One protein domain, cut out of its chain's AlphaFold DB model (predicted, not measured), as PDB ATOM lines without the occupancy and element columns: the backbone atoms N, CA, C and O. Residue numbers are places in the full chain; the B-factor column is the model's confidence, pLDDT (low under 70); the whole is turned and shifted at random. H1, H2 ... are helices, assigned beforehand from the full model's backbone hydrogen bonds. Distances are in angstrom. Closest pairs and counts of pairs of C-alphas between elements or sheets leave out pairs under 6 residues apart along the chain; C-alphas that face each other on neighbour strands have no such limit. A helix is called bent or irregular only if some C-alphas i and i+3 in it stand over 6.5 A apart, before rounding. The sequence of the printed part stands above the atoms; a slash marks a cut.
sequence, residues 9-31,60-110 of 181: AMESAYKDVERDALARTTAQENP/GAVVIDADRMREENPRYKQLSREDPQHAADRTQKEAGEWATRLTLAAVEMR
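This is residues 9 to 31 and 60 to 110 of the 181 residues of the protein "Zeta_toxin domain-containing protein" of Pigmentiphaga sp. NML080357 (UniProt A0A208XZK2). What shape do these atoms make? They make a slim rod of helices: the long H5 runs along much of its length, short H2 packs across H5, and H1 crosses near H5's later part. H3 and H4 make one end, where the chain folds back into H5, and the loop of residues 23 to 31 reaches the other end. What is printed? The 74 residues include five named helices, H1 to H5 in order, and no named strand: all helix, only just compact, close to loose, with a radius of gyration of the C-alphas of 13.5 A and spans of 46 by 17 by 17 A.

Where does the first helix lie? H1, residues 9 to 22, is 20.0 A long and begins at C-alpha 9 (358.076, 2.869, 521.190). What follows? H2 is residues 66 to 72, 10.0 A; H3 is residues 74 to 82, 12.6 A; H4 is residues 84 to 87, 5.1 A. H5, residues 89 to 108, is 29.9 A long, ends at C-alpha 108 (356.486, 26.244, 528.520), and is irregular: C-alphas 90 and 93 are 7.4 A apart.

What does H1 touch? It touches H3 with residues 9 to 13 alone, closest C-alphas Met 10 and Pro 74, 6.5 A, at a steep tilt of 62 degrees. It only just touches H2, at Ala 13 and Glu 72, and H5, at Glu 18 and Leu 102, each with 3 pairs of C-alphas within 8 A. What else touches? H2 touches H5, closest C-alphas Arg 70 and Ala 95, 5.1 A, about perpendicular at 77 degrees; H3 touches H4, closest C-alphas Leu 79 and Ala 87, 4.9 A. Are the helix backbones complete? In H1 every O i to N i+4 pair is within hydrogen-bond range; H2 has 2 of 3, H3 4 of 5 and H5 14 of 16, and H4 is too short for such a pair.

How long is it, and is it cut? The farthest C-alphas, of Glu 29 and Glu 82, are 46.6 A apart; residues 32 to 59 are not printed, with 10.1 A between C-alphas 31 and 60. Where is confidence low? Residues 24 to 31, 60 to 61 and 103 to 110 of the model have pLDDT under 70.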
ATOM      1  N   ALA A   9     358.531   3.398 519.904       92.56
ATOM      2  CA  ALA A   9     358.076   2.869 521.190       92.56
ATOM      3  C   ALA A   9     358.606   3.697 522.371       92.56
ATOM      4  O   ALA A   9     357.867   3.953 523.318       92.56
ATOM      5  N   MET A  10     359.860   4.159 522.291       92.75
ATOM      6  CA  MET A  10     360.441   5.070 523.284       92.75
ATOM      7  C   MET A  10     359.685   6.400 523.352       92.75
ATOM      8  O   MET A  10     359.351   6.861 524.439       92.75
ATOM      9  N   GLU A  11     359.398   7.001 522.197       93.31
ATOM     10  CA  GLU A  11     358.696   8.284 522.139       93.31
ATOM     11  C   GLU A  11     357.238   8.159 522.588       93.31
ATOM     12  O   GLU A  11     356.758   9.003 523.338       93.31
ATOM     13  N   SER A  12     356.548   7.083 522.199       94.81
ATOM     14  CA  SER A  12     355.185   6.808 522.659       94.81
ATOM     15  C   SER A  12     355.128   6.680 524.181       94.81
ATOM     16  O   SER A  12     354.273   7.296 524.808       94.81
ATOM     17  N   ALA A  13     356.063   5.938 524.781       95.31
ATOM     18  CA  ALA A  13     356.111   5.773 526.229       95.31
ATOM     19  C   ALA A  13     356.393   7.100 526.952       95.31
ATOM     20  O   ALA A  13     355.742   7.405 527.950       95.31
ATOM     21  N   TYR A  14     357.297   7.933 526.422       93.75
ATOM     22  CA  TYR A  14     357.503   9.280 526.957       93.75
ATOM     23  C   TYR A  14     356.226  10.127 526.869       93.75
ATOM     24  O   TYR A  14     355.866  10.797 527.835       93.75
ATOM     25  N   LYS A  15     355.517  10.085 525.735       93.19
ATOM     26  CA  LYS A  15     354.266  10.832 525.546       93.19
ATOM     27  C   LYS A  15     353.159  10.387 526.493       93.19
ATOM     28  O   LYS A  15     352.352  11.218 526.901       93.19
ATOM     29  N   ASP A  16     353.136   9.114 526.871       93.94
ATOM     30  CA  ASP A  16     352.224   8.616 527.896       93.94
ATOM     31  C   ASP A  16     352.568   9.189 529.277       93.94
ATOM     32  O   ASP A  16     351.687   9.736 529.938       93.94
ATOM     33  N   VAL A  17     353.850   9.176 529.665       87.88
ATOM     34  CA  VAL A  17     354.324   9.783 530.923       87.88
ATOM     35  C   VAL A  17     354.033  11.285 530.975       87.88
ATOM     36  O   VAL A  17     353.513  11.779 531.974       87.88
ATOM     37  N   GLU A  18     354.342  12.015 529.902       84.38
ATOM     38  CA  GLU A  18     354.074  13.452 529.783       84.38
ATOM     39  C   GLU A  18     352.577  13.743 529.932       84.38
ATOM     40  O   GLU A  18     352.179  14.577 530.747       84.38
ATOM     41  N   ARG A  19     351.730  13.019 529.193       85.88
ATOM     42  CA  ARG A  19     350.276  13.190 529.253       85.88
ATOM     43  C   ARG A  19     349.735  12.907 530.650       85.88
ATOM     44  O   ARG A  19     348.933  13.694 531.142       85.88
ATOM     45  N   ASP A  20     350.162  11.828 531.295       83.56
ATOM     46  CA  ASP A  20     349.669  11.449 532.621       83.56
ATOM     47  C   ASP A  20     350.107  12.442 533.707       83.56
ATOM     48  O   ASP A  20     349.332  12.749 534.621       83.56
ATOM     49  N   ALA A  21     351.324  12.980 533.587       73.75
ATOM     50  CA  ALA A  21     351.849  14.005 534.481       73.75
ATOM     51  C   ALA A  21     351.086  15.336 534.345       73.75
ATOM     52  O   ALA A  21     350.820  16.003 535.347       73.75
ATOM     53  N   LEU A  22     350.697  15.705 533.123       72.94
ATOM     54  CA  LEU A  22     349.991  16.956 532.829       72.94
ATOM     55  C   LEU A  22     348.472  16.863 533.019       72.94
ATOM     56  O   LEU A  22     347.848  17.833 533.428       72.94
ATOM     57  N   ALA A  23     347.857  15.702 532.788       75.12
ATOM     58  CA  ALA A  23     346.403  15.524 532.879       75.12
ATOM     59  C   ALA A  23     345.831  15.801 534.282       75.12
ATOM     60  O   ALA A  23     344.623  15.968 534.446       75.12
ATOM     61  N   ARG A  24     346.690  15.816 535.306       67.25
ATOM     62  CA  ARG A  24     346.324  16.076 536.706       67.25
ATOM     63  C   ARG A  24     346.639  17.502 537.150       67.25
ATOM     64  O   ARG A  24     346.552  17.779 538.347       67.25
ATOM     65  N   THR A  25     347.028  18.378 536.226       66.44
ATOM     66  CA  THR A  25     347.402  19.757 536.529       66.44
ATOM     67  C   THR A  25     346.687  20.754 535.624       66.44
ATOM     68  O   THR A  25     346.126  20.414 534.586       66.44
ATOM     69  N   THR A  26     346.644  22.006 536.064       59.84
ATOM     70  CA  THR A  26     346.047  23.125 535.326       59.84
ATOM     71  C   THR A  26     347.009  24.299 535.342       59.84
ATOM     72  O   THR A  26     347.754  24.475 536.310       59.84
ATOM     73  N   ALA A  27     347.035  25.076 534.259       55.97
ATOM     74  CA  ALA A  27     347.953  26.197 534.136       55.97
ATOM     75  C   ALA A  27     347.632  27.226 535.221       55.97
ATOM     76  O   ALA A  27     346.461  27.495 535.493       55.97
ATOM     77  N   GLN A  28     348.666  27.765 535.854       50.91
ATOM     78  CA  GLN A  28     348.530  28.757 536.911       50.91
ATOM     79  C   GLN A  28     349.115  30.079 536.431       50.91
ATOM     80  O   GLN A  28     350.126  30.108 535.732       50.91
ATOM     81  N   GLU A  29     348.505  31.190 536.840       42.41
ATOM     82  CA  GLU A  29     349.084  32.514 536.592       42.41
ATOM     83  C   GLU A  29     350.424  32.685 537.326       42.41
ATOM     84  O   GLU A  29     351.324  33.344 536.815       42.41
ATOM     85  N   ASN A  30     350.570  32.034 538.490       46.41
ATOM     86  CA  ASN A  30     351.754  32.075 539.349       46.41
ATOM     87  C   ASN A  30     352.225  30.649 539.714       46.41
ATOM     88  O   ASN A  30     351.871  30.149 540.788       46.41
ATOM     89  N   PRO A  31     352.982  29.961 538.840       48.69
ATOM     90  CA  PRO A  31     353.392  28.580 539.072       48.69
ATOM     91  C   PRO A  31     354.466  28.446 540.165       48.69
ATOM     92  O   PRO A  31     355.366  29.278 540.280       48.69
ATOM     93  N   GLY A  60     347.196  21.498 541.074       65.06
ATOM     94  CA  GLY A  60     347.986  20.262 541.030       65.06
ATOM     95  C   GLY A  60     349.486  20.492 540.837       65.06
ATOM     96  O   GLY A  60     349.937  21.616 540.691       65.06
ATOM     97  N   ALA A  61     350.288  19.430 540.838       62.66
ATOM     98  CA  ALA A  61     351.735  19.525 540.634       62.66
ATOM     99  C   ALA A  61     352.201  18.493 539.608       62.66
ATOM    100  O   ALA A  61     351.746  17.348 539.633       62.66
ATOM    101  N   VAL A  62     353.121  18.898 538.732       70.62
ATOM    102  CA  VAL A  62     353.828  17.972 537.844       70.62
ATOM    103  C   VAL A  62     354.980  17.375 538.643       70.62
ATOM    104  O   VAL A  62     355.868  18.091 539.098       70.62
ATOM    105  N   VAL A  63     354.946  16.062 538.854       73.69
ATOM    106  CA  VAL A  63     355.983  15.350 539.607       73.69
ATOM    107  C   VAL A  63     357.016  14.813 538.631       73.69
ATOM    108  O   VAL A  63     356.685  14.006 537.764       73.69
ATOM    109  N   ILE A  64     358.263  15.244 538.795       70.19
ATOM    110  CA  ILE A  64     359.383  14.825 537.956       70.19
ATOM    111  C   ILE A  64     360.306  13.960 538.805       70.19
ATOM    112  O   ILE A  64     361.013  14.453 539.680       70.19
ATOM    113  N   ASP A  65     360.256  12.657 538.559       77.06
ATOM    114  CA  ASP A  65     361.026  11.642 539.273       77.06
ATOM    115  C   ASP A  65     361.636  10.700 538.234       77.06
ATOM    116  O   ASP A  65     360.942   9.864 537.651       77.06
ATOM    117  N   ALA A  66     362.932  10.870 537.969       74.50
ATOM    118  CA  ALA A  66     363.637  10.106 536.946       74.50
ATOM    119  C   ALA A  66     363.602   8.593 537.220       74.50
ATOM    120  O   ALA A  66     363.539   7.806 536.276       74.50
ATOM    121  N   ASP A  67     363.585   8.175 538.490       77.62
ATOM    122  CA  ASP A  67     363.541   6.761 538.847       77.62
ATOM    123  C   ASP A  67     362.178   6.157 538.490       77.62
ATOM    124  O   ASP A  67     362.132   5.101 537.858       77.62
ATOM    125  N   ARG A  68     361.078   6.866 538.776       80.88
ATOM    126  CA  ARG A  68     359.728   6.452 538.348       80.88
ATOM    127  C   ARG A  68     359.562   6.479 536.834       80.88
ATOM    128  O   ARG A  68     358.981   5.570 536.252       80.88
ATOM    129  N   MET A  69     360.087   7.505 536.170       82.75
ATOM    130  CA  MET A  69     360.033   7.608 534.709       82.75
ATOM    131  C   MET A  69     360.800   6.464 534.031       82.75
ATOM    132  O   MET A  69     360.368   5.949 532.999       82.75
ATOM    133  N   ARG A  70     361.913   6.020 534.629       88.50
ATOM    134  CA  ARG A  70     362.677   4.858 534.165       88.50
ATOM    135  C   ARG A  70     361.869   3.568 534.243       88.50
ATOM    136  O   ARG A  70     361.992   2.749 533.340       88.50
ATOM    137  N   GLU A  71     361.029   3.385 535.260       90.06
ATOM    138  CA  GLU A  71     360.160   2.203 535.354       90.06
ATOM    139  C   GLU A  71     359.200   2.094 534.161       90.06
ATOM    140  O   GLU A  71     358.887   0.981 533.736       90.06
ATOM    141  N   GLU A  72     358.814   3.222 533.553       93.12
ATOM    142  CA  GLU A  72     357.969   3.264 532.355       93.12
ATOM    143  C   GLU A  72     358.726   3.104 531.032       93.12
ATOM    144  O   GLU A  72     358.125   2.776 530.004       93.12
ATOM    145  N   ASN A  73     360.049   3.247 531.053       93.12
ATOM    146  CA  ASN A  73     360.898   3.133 529.876       93.12
ATOM    147  C   ASN A  73     360.869   1.691 529.309       93.12
ATOM    148  O   ASN A  73     361.299   0.751 529.988       93.12
ATOM    149  N   PRO A  74     360.435   1.473 528.048       95.75
ATOM    150  CA  PRO A  74     360.365   0.132 527.464       95.75
ATOM    151  C   PRO A  74     361.717  -0.597 527.425       95.75
ATOM    152  O   PRO A  74     361.764  -1.813 527.612       95.75
ATOM    153  N   ARG A  75     362.824   0.138 527.248       94.06
ATOM    154  CA  ARG A  75     364.186  -0.416 527.297       94.06
ATOM    155  C   ARG A  75     364.550  -0.879 528.703       94.06
ATOM    156  O   ARG A  75     365.161  -1.934 528.847       94.06
ATOM    157  N   TYR A  76     364.143  -0.139 529.734       94.25
ATOM    158  CA  TYR A  76     364.310  -0.579 531.119       94.25
ATOM    159  C   TYR A  76     363.482  -1.834 531.395       94.25
ATOM    160  O   TYR A  76     364.030  -2.820 531.869       94.25
ATOM    161  N   LYS A  77     362.200  -1.866 531.005       94.88
ATOM    162  CA  LYS A  77     361.334  -3.053 531.155       94.88
ATOM    163  C   LYS A  77     361.917  -4.301 530.477       94.88
ATOM    164  O   LYS A  77     361.768  -5.403 531.004       94.88
ATOM    165  N   GLN A  78     362.576  -4.140 529.330       93.56
ATOM    166  CA  GLN A  78     363.291  -5.221 528.651       93.56
ATOM    167  C   GLN A  78     364.554  -5.644 529.417       93.56
ATOM    168  O   GLN A  78     364.701  -6.818 529.758       93.56
ATOM    169  N   LEU A  79     365.441  -4.698 529.736       93.94
ATOM    170  CA  LEU A  79     366.693  -4.974 530.450       93.94
ATOM    171  C   LEU A  79     366.450  -5.554 531.844       93.94
ATOM    172  O   LEU A  79     367.188  -6.432 532.264       93.94
ATOM    173  N   SER A  80     365.384  -5.160 532.533       93.75
ATOM    174  CA  SER A  80     365.003  -5.725 533.831       93.75
ATOM    175  C   SER A  80     364.610  -7.205 533.760       93.75
ATOM    176  O   SER A  80     364.526  -7.854 534.797       93.75
ATOM    177  N   ARG A  81     364.366  -7.757 532.563       94.00
ATOM    178  CA  ARG A  81     364.138  -9.197 532.343       94.00
ATOM    179  C   ARG A  81     365.404  -9.925 531.896       94.00
ATOM    180  O   ARG A  81     365.569 -11.096 532.214       94.00
ATOM    181  N   GLU A  82     366.258  -9.250 531.133       93.69
ATOM    182  CA  GLU A  82     367.431  -9.850 530.482       93.69
ATOM    183  C   GLU A  82     368.722  -9.695 531.296       93.69
ATOM    184  O   GLU A  82     369.534 -10.614 531.348       93.69
ATOM    185  N   ASP A  83     368.916  -8.539 531.927       92.62
ATOM    186  CA  ASP A  83     370.109  -8.160 532.687       92.62
ATOM    187  C   ASP A  83     369.736  -7.209 533.849       92.62
ATOM    188  O   ASP A  83     370.081  -6.021 533.825       92.62
ATOM    189  N   PRO A  84     369.005  -7.706 534.873       91.75
ATOM    190  CA  PRO A  84     368.437  -6.862 535.928       91.75
ATOM    191  C   PRO A  84     369.490  -6.049 536.690       91.75
ATOM    192  O   PRO A  84     369.246  -4.901 537.049       91.75
ATOM    193  N   GLN A  85     370.677  -6.629 536.892       94.12
ATOM    194  CA  GLN A  85     371.794  -6.004 537.609       94.12
ATOM    195  C   GLN A  85     372.332  -4.739 536.912       94.12
ATOM    196  O   GLN A  85     372.789  -3.836 537.599       94.12
ATOM    197  N   HIS A  86     372.247  -4.641 535.578       92.06
ATOM    198  CA  HIS A  86     372.751  -3.487 534.815       92.06
ATOM    199  C   HIS A  86     371.632  -2.628 534.210       92.06
ATOM    200  O   HIS A  86     371.912  -1.637 533.531       92.06
ATOM    201  N   ALA A  87     370.364  -3.004 534.398       90.94
ATOM    202  CA  ALA A  87     369.231  -2.328 533.774       90.94
ATOM    203  C   ALA A  87     369.156  -0.842 534.162       90.94
ATOM    204  O   ALA A  87     368.935   0.011 533.299       90.94
ATOM    205  N   ALA A  88     369.382  -0.537 535.443       84.75
ATOM    206  CA  ALA A  88     369.342   0.820 535.982       84.75
ATOM    207  C   ALA A  88     370.436   1.716 535.380       84.75
ATOM    208  O   ALA A  88     370.119   2.781 534.851       84.75
ATOM    209  N   ASP A  89     371.687   1.252 535.387       89.62
ATOM    210  CA  ASP A  89     372.838   1.999 534.866       89.62
ATOM    211  C   ASP A  89     372.707   2.252 533.359       89.62
ATOM    212  O   ASP A  89     372.942   3.356 532.868       89.62
ATOM    213  N   ARG A  90     372.251   1.243 532.606       91.50
ATOM    214  CA  ARG A  90     372.100   1.321 531.144       91.50
ATOM    215  C   ARG A  90     370.956   2.213 530.667       91.50
ATOM    216  O   ARG A  90     370.859   2.439 529.465       91.50
ATOM    217  N   THR A  91     370.088   2.666 531.569       90.19
ATOM    218  CA  THR A  91     368.926   3.518 531.252       90.19
ATOM    219  C   THR A  91     368.924   4.837 532.018       90.19
ATOM    220  O   THR A  91     367.999   5.635 531.875       90.19
ATOM    221  N   GLN A  92     369.963   5.096 532.821       79.19
ATOM    222  CA  GLN A  92     370.091   6.317 533.613       79.19
ATOM    223  C   GLN A  92     370.092   7.569 532.733       79.19
ATOM    224  O   GLN A  92     369.475   8.575 533.085       79.19
ATOM    225  N   LYS A  93     370.755   7.504 531.572       83.00
ATOM    226  CA  LYS A  93     370.809   8.622 530.630       83.00
ATOM    227  C   LYS A  93     369.420   8.950 530.080       83.00
ATOM    228  O   LYS A  93     369.002  10.099 530.153       83.00
ATOM    229  N   GLU A  94     368.691   7.953 529.586       89.69
ATOM    230  CA  GLU A  94     367.346   8.144 529.037       89.69
ATOM    231  C   GLU A  94     366.356   8.640 530.096       89.69
ATOM    232  O   GLU A  94     365.531   9.504 529.810       89.69
ATOM    233  N   ALA A  95     366.454   8.133 531.327       77.19
ATOM    234  CA  ALA A  95     365.641   8.603 532.445       77.19
ATOM    235  C   ALA A  95     365.890  10.091 532.753       77.19
ATOM    236  O   ALA A  95     364.943  10.856 532.942       77.19
ATOM    237  N   GLY A  96     367.159  10.518 532.739       70.56
ATOM    238  CA  GLY A  96     367.537  11.924 532.872       70.56
ATOM    239  C   GLY A  96     367.010  12.790 531.725       70.56
ATOM    240  O   GLY A  96     366.445  13.852 531.970       70.56
ATOM    241  N   GLU A  97     367.115  12.318 530.480       83.06
ATOM    242  CA  GLU A  97     366.573  13.013 529.304       83.06
ATOM    243  C   GLU A  97     365.050  13.185 529.393       83.06
ATOM    244  O   GLU A  97     364.530  14.258 529.086       83.06
ATOM    245  N   TRP A  98     364.323  12.162 529.848       85.12
ATOM    246  CA  TRP A  98     362.879  12.244 530.059       85.12
ATOM    247  C   TRP A  98     362.524  13.281 531.128       85.12
ATOM    248  O   TRP A  98     361.634  14.103 530.895       85.12
ATOM    249  N   ALA A  99     363.244  13.296 532.253       71.50
ATOM    250  CA  ALA A  99     363.056  14.291 533.305       71.50
ATOM    251  C   ALA A  99     363.298  15.717 532.783       71.50
ATOM    252  O   ALA A  99     362.457  16.590 532.976       71.50
ATOM    253  N   THR A 100     364.392  15.949 532.045       72.12
ATOM    254  CA  THR A 100     364.673  17.250 531.416       72.12
ATOM    255  C   THR A 100     363.564  17.672 530.455       72.12
ATOM    256  O   THR A 100     363.105  18.811 530.519       72.12
ATOM    257  N   ARG A 101     363.101  16.769 529.582       81.56
ATOM    258  CA  ARG A 101     362.027  17.071 528.625       81.56
ATOM    259  C   ARG A 101     360.719  17.430 529.332       81.56
ATOM    260  O   ARG A 101     360.081  18.404 528.947       81.56
ATOM    261  N   LEU A 102     360.335  16.679 530.371       72.62
ATOM    262  CA  LEU A 102     359.121  16.963 531.142       72.62
ATOM    263  C   LEU A 102     359.214  18.306 531.881       72.62
ATOM    264  O   LEU A 102     358.234  19.046 531.911       72.62
ATOM    265  N   THR A 103     360.391  18.661 532.408       63.69
ATOM    266  CA  THR A 103     360.634  19.994 532.980       63.69
ATOM    267  C   THR A 103     360.396  21.091 531.944       63.69
ATOM    268  O   THR A 103     359.691  22.053 532.222       63.69
ATOM    269  N   LEU A 104     360.943  20.959 530.733       63.09
ATOM    270  CA  LEU A 104     360.776  21.980 529.693       63.09
ATOM    271  C   LEU A 104     359.314  22.135 529.266       63.09
ATOM    272  O   LEU A 104     358.787  23.245 529.307       63.09
ATOM    273  N   ALA A 105     358.639  21.027 528.939       61.75
ATOM    274  CA  ALA A 105     357.243  21.040 528.495       61.75
ATOM    275  C   ALA A 105     356.336  21.758 529.498       61.75
ATOM    276  O   ALA A 105     355.415  22.500 529.152       61.75
ATOM    277  N   ALA A 106     356.606  21.539 530.773       59.25
ATOM    278  CA  ALA A 106     355.702  21.965 531.797       59.25
ATOM    279  C   ALA A 106     356.018  23.413 532.275       59.25
ATOM    280  O   ALA A 106     355.085  24.124 532.657       59.25
ATOM    281  N   VAL A 107     357.258  23.908 532.094       53.53
ATOM    282  CA  VAL A 107     357.594  25.354 532.120       53.53
ATOM    283  C   VAL A 107     356.905  26.095 530.964       53.53
ATOM    284  O   VAL A 107     356.250  27.112 531.190       53.53
ATOM    285  N   GLU A 108     357.012  25.586 529.731       53.69
ATOM    286  CA  GLU A 108     356.486  26.244 528.520       53.69
ATOM    287  C   GLU A 108     354.971  26.484 528.573       53.69
ATOM    288  O   GLU A 108     354.472  27.503 528.096       53.69
ATOM    289  N   MET A 109     354.224  25.569 529.189       51.00
ATOM    290  CA  MET A 109     352.766  25.642 529.251       51.00
ATOM    291  C   MET A 109     352.220  26.383 530.487       51.00
ATOM    292  O   MET A 109     351.007  26.396 530.700       51.00
ATOM    293  N   ARG A 110     353.082  27.019 531.300       46.56
ATOM    294  CA  ARG A 110     352.706  27.682 532.571       46.56
ATOM    295  C   ARG A 110     351.923  26.774 533.531       46.56
ATOM    296  O   ARG A 110     351.138  27.241 534.357       46.56
TER     297      ARG A 110